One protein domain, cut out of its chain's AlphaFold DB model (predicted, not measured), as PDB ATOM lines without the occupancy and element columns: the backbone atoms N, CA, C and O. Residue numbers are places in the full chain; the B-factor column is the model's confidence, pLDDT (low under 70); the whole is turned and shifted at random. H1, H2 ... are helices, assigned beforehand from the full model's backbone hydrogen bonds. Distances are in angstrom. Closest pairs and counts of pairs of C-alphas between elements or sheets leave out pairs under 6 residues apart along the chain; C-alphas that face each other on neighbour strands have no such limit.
ATOM      1  N   VAL A  49     -44.707 -52.567  -0.211       94.19
ATOM      2  CA  VAL A  49     -43.276 -52.279  -0.067       94.19
ATOM      3  C   VAL A  49     -42.732 -52.959   1.180       94.19
ATOM      4  O   VAL A  49     -43.426 -53.077   2.192       94.19
ATOM      5  N   ASN A  50     -41.479 -53.407   1.121       95.94
ATOM      6  CA  ASN A  50     -40.797 -53.934   2.297       95.94
ATOM      7  C   ASN A  50     -40.373 -52.793   3.248       95.94
ATOM      8  O   ASN A  50     -40.413 -51.608   2.902       95.94
ATOM      9  N   LYS A  51     -39.948 -53.153   4.466       96.56
ATOM     10  CA  LYS A  51     -39.544 -52.176   5.491       96.56
ATOM     11  C   LYS A  51     -38.387 -51.283   5.027       96.56
ATOM     12  O   LYS A  51     -38.412 -50.089   5.304       96.56
ATOM     13  N   SER A  52     -37.407 -51.846   4.318       96.19
ATOM     14  CA  SER A  52     -36.231 -51.110   3.833       96.19
ATOM     15  C   SER A  52     -36.622 -50.009   2.842       96.19
ATOM     16  O   SER A  52     -36.322 -48.840   3.064       96.19
ATOM     17  N   ALA A  53     -37.410 -50.358   1.822       95.06
ATOM     18  CA  ALA A  53     -37.946 -49.416   0.846       95.06
ATOM     19  C   ALA A  53     -38.835 -48.349   1.508       95.06
ATOM     20  O   ALA A  53     -38.792 -47.176   1.141       95.06
ATOM     21  N   GLY A  54     -39.607 -48.736   2.531       95.19
ATOM     22  CA  GLY A  54     -40.384 -47.802   3.342       95.19
ATOM     23  C   GLY A  54     -39.518 -46.767   4.067       95.19
ATOM     24  O   GLY A  54     -39.831 -45.581   4.005       95.19
ATOM     25  N   MET A  55     -38.428 -47.200   4.710       97.12
ATOM     26  CA  MET A  55     -37.485 -46.306   5.397       97.12
ATOM     27  C   MET A  55     -36.739 -45.398   4.416       97.12
ATOM     28  O   MET A  55     -36.610 -44.208   4.685       97.12
ATOM     29  N   ALA A  56     -36.310 -45.926   3.266       97.12
ATOM     30  CA  ALA A  56     -35.667 -45.134   2.219       97.12
ATOM     31  C   ALA A  56     -36.586 -44.007   1.717       97.12
ATOM     32  O   ALA A  56     -36.158 -42.863   1.588       97.12
ATOM     33  N   LEU A  57     -37.872 -44.305   1.505       96.38
ATOM     34  CA  LEU A  57     -38.854 -43.301   1.098       96.38
ATOM     35  C   LEU A  57     -39.083 -42.234   2.183       96.38
ATOM     36  O   LEU A  57     -39.180 -41.053   1.856       96.38
ATOM     37  N   SER A  58     -39.156 -42.632   3.459       95.94
ATOM     38  CA  SER A  58     -39.259 -41.691   4.584       95.94
ATOM     39  C   SER A  58     -38.044 -40.771   4.670       95.94
ATOM     40  O   SER A  58     -38.217 -39.564   4.775       95.94
ATOM     41  N   PHE A  59     -36.836 -41.317   4.530       97.19
ATOM     42  CA  PHE A  59     -35.606 -40.528   4.528       97.19
ATOM     43  C   PHE A  59     -35.615 -39.454   3.430       97.19
ATOM     44  O   PHE A  59     -35.340 -38.288   3.700       97.19
ATOM     45  N   VAL A  60     -35.999 -39.820   2.201       96.81
ATOM     46  CA  VAL A  60     -36.121 -38.853   1.097       96.81
ATOM     47  C   VAL A  60     -37.183 -37.793   1.403       96.81
ATOM     48  O   VAL A  60     -36.984 -36.621   1.102       96.81
ATOM     49  N   MET A  61     -38.301 -38.177   2.024       96.56
ATOM     50  CA  MET A  61     -39.357 -37.237   2.405       96.56
ATOM     51  C   MET A  61     -38.919 -36.222   3.447       96.56
ATOM     52  O   MET A  61     -39.257 -35.044   3.318       96.56
ATOM     53  N   ASP A  62     -38.180 -36.666   4.455       96.81
ATOM     54  CA  ASP A  62     -37.673 -35.784   5.498       96.81
ATOM     55  C   ASP A  62     -36.681 -34.782   4.898       96.81
ATOM     56  O   ASP A  62     -36.817 -33.587   5.134       96.81
ATOM     57  N   GLN A  63     -35.782 -35.239   4.017       97.12
ATOM     58  CA  GLN A  63     -34.841 -34.376   3.290       97.12
ATOM     59  C   GLN A  63     -35.530 -33.343   2.389       97.12
ATOM     60  O   GLN A  63     -35.107 -32.194   2.327       97.12
ATOM     61  N   VAL A  64     -36.602 -33.725   1.689       96.19
ATOM     62  CA  VAL A  64     -37.349 -32.798   0.821       96.19
ATOM     63  C   VAL A  64     -38.125 -31.757   1.632       96.19
ATOM     64  O   VAL A  64     -38.266 -30.619   1.194       96.19
ATOM     65  N   ASN A  65     -38.654 -32.139   2.795       97.00
ATOM     66  CA  ASN A  65     -39.421 -31.230   3.647       97.00
ATOM     67  C   ASN A  65     -38.542 -30.367   4.564       97.00
ATOM     68  O   ASN A  65     -39.026 -29.372   5.107       97.00
ATOM     69  N   GLU A  66     -37.274 -30.724   4.755       96.56
ATOM     70  CA  GLU A  66     -36.333 -29.955   5.562       96.56
ATOM     71  C   GLU A  66     -36.152 -28.542   4.982       96.56
ATOM     72  O   GLU A  66     -35.709 -28.351   3.852       96.56
ATOM     73  N   GLY A  67     -36.550 -27.522   5.749       94.62
ATOM     74  CA  GLY A  67     -36.468 -26.121   5.324       94.62
ATOM     75  C   GLY A  67     -37.462 -25.707   4.231       94.62
ATOM     76  O   GLY A  67     -37.420 -24.561   3.777       94.62
ATOM     77  N   PHE A  68     -38.386 -26.583   3.817       95.88
ATOM     78  CA  PHE A  68     -39.389 -26.243   2.810       95.88
ATOM     79  C   PHE A  68     -40.559 -25.468   3.436       95.88
ATOM     80  O   PHE A  68     -41.502 -26.033   3.975       95.88
ATOM     81  N   ILE A  69     -40.492 -24.136   3.366       92.31
ATOM     82  CA  ILE A  69     -41.504 -23.229   3.948       92.31
ATOM     83  C   ILE A  69     -42.747 -23.109   3.043       92.31
ATOM     84  O   ILE A  69     -43.843 -22.811   3.512       92.31
ATOM     85  N   GLY A  70     -42.591 -23.361   1.738       92.50
ATOM     86  CA  GLY A  70     -43.640 -23.191   0.723       92.50
ATOM     87  C   GLY A  70     -44.696 -24.299   0.676       92.50
ATOM     88  O   GLY A  70     -45.598 -24.238  -0.156       92.50
ATOM     89  N   GLY A  71     -44.596 -25.318   1.530       92.69
ATOM     90  CA  GLY A  71     -45.556 -26.411   1.587       92.69
ATOM     91  C   GLY A  71     -45.028 -27.618   2.349       92.69
ATOM     92  O   GLY A  71     -43.981 -27.570   2.983       92.69
ATOM     93  N   LYS A  72     -45.765 -28.727   2.273       94.31
ATOM     94  CA  LYS A  72     -45.345 -30.017   2.822       94.31
ATOM     95  C   LYS A  72     -45.643 -31.106   1.812       94.31
ATOM     96  O   LYS A  72     -46.782 -31.250   1.371       94.31
ATOM     97  N   VAL A  73     -44.625 -31.879   1.468       95.50
ATOM     98  CA  VAL A  73     -44.752 -33.011   0.560       95.50
ATOM     99  C   VAL A  73     -45.054 -34.263   1.372       95.50
ATOM    100  O   VAL A  73     -44.362 -34.579   2.341       95.50
ATOM    101  N   ASN A  74     -46.114 -34.973   0.998       94.56
ATOM    102  CA  ASN A  74     -46.500 -36.215   1.654       94.56
ATOM    103  C   ASN A  74     -45.855 -37.446   0.993       94.56
ATOM    104  O   ASN A  74     -45.319 -37.400  -0.117       94.56
ATOM    105  N   ARG A  75     -45.947 -38.584   1.686       93.00
ATOM    106  CA  ARG A  75     -45.348 -39.853   1.257       93.00
ATOM    107  C   ARG A  75     -45.817 -40.304  -0.131       93.00
ATOM    108  O   ARG A  75     -45.003 -40.778  -0.918       93.00
ATOM    109  N   THR A  76     -47.108 -40.158  -0.429       92.69
ATOM    110  CA  THR A  76     -47.695 -40.557  -1.719       92.69
ATOM    111  C   THR A  76     -47.168 -39.687  -2.856       92.69
ATOM    112  O   THR A  76     -46.788 -40.207  -3.900       92.69
ATOM    113  N   GLN A  77     -47.081 -38.373  -2.642       94.25
ATOM    114  CA  GLN A  77     -46.554 -37.428  -3.625       94.25
ATOM    115  C   GLN A  77     -45.098 -37.742  -3.980       94.25
ATOM    116  O   GLN A  77     -44.769 -37.799  -5.162       94.25
ATOM    117  N   ILE A  78     -44.246 -38.017  -2.986       95.44
ATOM    118  CA  ILE A  78     -42.843 -38.383  -3.238       95.44
ATOM    119  C   ILE A  78     -42.735 -39.737  -3.923       95.44
ATOM    120  O   ILE A  78     -41.979 -39.860  -4.881       95.44
ATOM    121  N   ALA A  79     -43.500 -40.740  -3.487       95.00
ATOM    122  CA  ALA A  79     -43.490 -42.051  -4.132       95.00
ATOM    123  C   ALA A  79     -43.851 -41.940  -5.620       95.00
ATOM    124  O   ALA A  79     -43.123 -42.448  -6.473       95.00
ATOM    125  N   ASN A  80     -44.930 -41.220  -5.934       93.88
ATOM    126  CA  ASN A  80     -45.366 -40.991  -7.309       93.88
ATOM    127  C   ASN A  80     -44.312 -40.218  -8.111       93.88
ATOM    128  O   ASN A  80     -43.995 -40.600  -9.238       93.88
ATOM    129  N   TRP A  81     -43.728 -39.168  -7.525       95.25
ATOM    130  CA  TRP A  81     -42.678 -38.383  -8.172       95.25
ATOM    131  C   TRP A  81     -41.451 -39.239  -8.498       95.25
ATOM    132  O   TRP A  81     -40.976 -39.204  -9.632       95.25
ATOM    133  N   ILE A  82     -40.984 -40.060  -7.551       95.38
ATOM    134  CA  ILE A  82     -39.841 -40.963  -7.744       95.38
ATOM    135  C   ILE A  82     -40.141 -41.972  -8.848       95.38
ATOM    136  O   ILE A  82     -39.305 -42.155  -9.723       95.38
ATOM    137  N   MET A  83     -41.316 -42.607  -8.852       93.94
ATOM    138  CA  MET A  83     -41.661 -43.599  -9.878       93.94
ATOM    139  C   MET A  83     -41.688 -42.989 -11.285       93.94
ATOM    140  O   MET A  83     -41.146 -43.569 -12.226       93.94
ATOM    141  N   ILE A  84     -42.265 -41.792 -11.426       94.00
ATOM    142  CA  ILE A  84     -42.306 -41.074 -12.706       94.00
ATOM    143  C   ILE A  84     -40.895 -40.658 -13.135       94.00
ATOM    144  O   ILE A  84     -40.527 -40.846 -14.293       94.00
ATOM    145  N   LYS A  85     -40.082 -40.131 -12.214       94.62
ATOM    146  CA  LYS A  85     -38.718 -39.675 -12.515       94.62
ATOM    147  C   LYS A  85     -37.750 -40.814 -12.786       94.62
ATOM    148  O   LYS A  85     -36.916 -40.707 -13.679       94.62
ATOM    149  N   PHE A  86     -37.888 -41.927 -12.076       94.12
ATOM    150  CA  PHE A  86     -37.065 -43.108 -12.290       94.12
ATOM    151  C   PHE A  86     -37.248 -43.674 -13.699       94.12
ATOM    152  O   PHE A  86     -36.274 -44.107 -14.300       94.12
ATOM    153  N   ARG A  87     -38.454 -43.588 -14.278       93.25
ATOM    154  CA  ARG A  87     -38.684 -43.956 -15.683       93.25
ATOM    155  C   ARG A  87     -37.790 -43.169 -16.645       93.25
ATOM    156  O   ARG A  87     -37.291 -43.749 -17.600       93.25
ATOM    157  N   GLU A  88     -37.615 -41.868 -16.417       92.00
ATOM    158  CA  GLU A  88     -36.761 -41.011 -17.257       92.00
ATOM    159  C   GLU A  88     -35.272 -41.346 -17.078       92.00
ATOM    160  O   GLU A  88     -34.491 -41.203 -18.013       92.00
ATOM    161  N   ALA A  89     -34.887 -41.814 -15.887       89.62
ATOM    162  CA  ALA A  89     -33.516 -42.192 -15.548       89.62
ATOM    163  C   ALA A  89     -33.186 -43.674 -15.829       89.62
ATOM    164  O   ALA A  89     -32.038 -44.089 -15.660       89.62
ATOM    165  N   LEU A  90     -34.176 -44.479 -16.231       94.56
ATOM    166  CA  LEU A  90     -34.013 -45.912 -16.448       94.56
ATOM    167  C   LEU A  90     -33.143 -46.159 -17.684       94.56
ATOM    168  O   LEU A  90     -33.515 -45.815 -18.805       94.56
ATOM    169  N   ASN A  91     -31.994 -46.798 -17.477       94.88
ATOM    170  CA  ASN A  91     -31.041 -47.148 -18.525       94.88
ATOM    171  C   ASN A  91     -30.760 -48.660 -18.547       94.88
ATOM    172  O   ASN A  91     -31.173 -49.402 -17.651       94.88
ATOM    173  N   ASP A  92     -30.025 -49.121 -19.561       95.81
ATOM    174  CA  ASP A  92     -29.713 -50.546 -19.739       95.81
ATOM    175  C   ASP A  92     -28.948 -51.150 -18.552       95.81
ATOM    176  O   ASP A  92     -29.131 -52.326 -18.232       95.81
TER     177      ASP A  92
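AT A GLANCE: This is residues 49 to 92 of the 159 residues of an uncharacterized protein of Bdellovibrionales bacterium RIFOXYC1_FULL_39_130 (UniProt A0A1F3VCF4). Two equally long helices make a loose T: H2 begins beside the middle of H1 and runs off crosswise. The link between them folds back toward H1, with residues 66 to 71 sticking out, and at the far end residues 83 to 92, of which 83 to 89 belong to H2, stick out too. The printed part has 44 residues, with H1 then H2, no named strand, and is all helix. It is loose, with a radius of gyration of the C-alphas of 11.7 A, and elongated, spanning 38 by 24 by 14 A.

HOW THE PARTS SIT: Start with H1, residues 51 to 65, then look at H2, residues 75 to 89. They touch through residues 57 to 61 of H1 and 75 to 79 of H2 alone; their closest C-alphas, those of Met 61 and Arg 75, are 6.6 A apart. Their lines are about perpendicular, at 84 degrees. In H1 every O i to N i+4 pair is within hydrogen-bond range; in H2, 10 of 11 are.

IN THESE COORDINATES: Find C-alpha 51 at (-39.544, -52.176, 5.491); from there H1 runs 21.0 A to C-alpha 65. H2 runs 20.7 A from C-alpha 75 to C-alpha 89 at (-33.516, -42.192, -15.548).

THE WHOLE: The C-alphas farthest apart, those of Ile 69 and Asp 92, are 38.0 A apart. The link is short, and the printed part has no cut. No printed residue is under 70 in pLDDT.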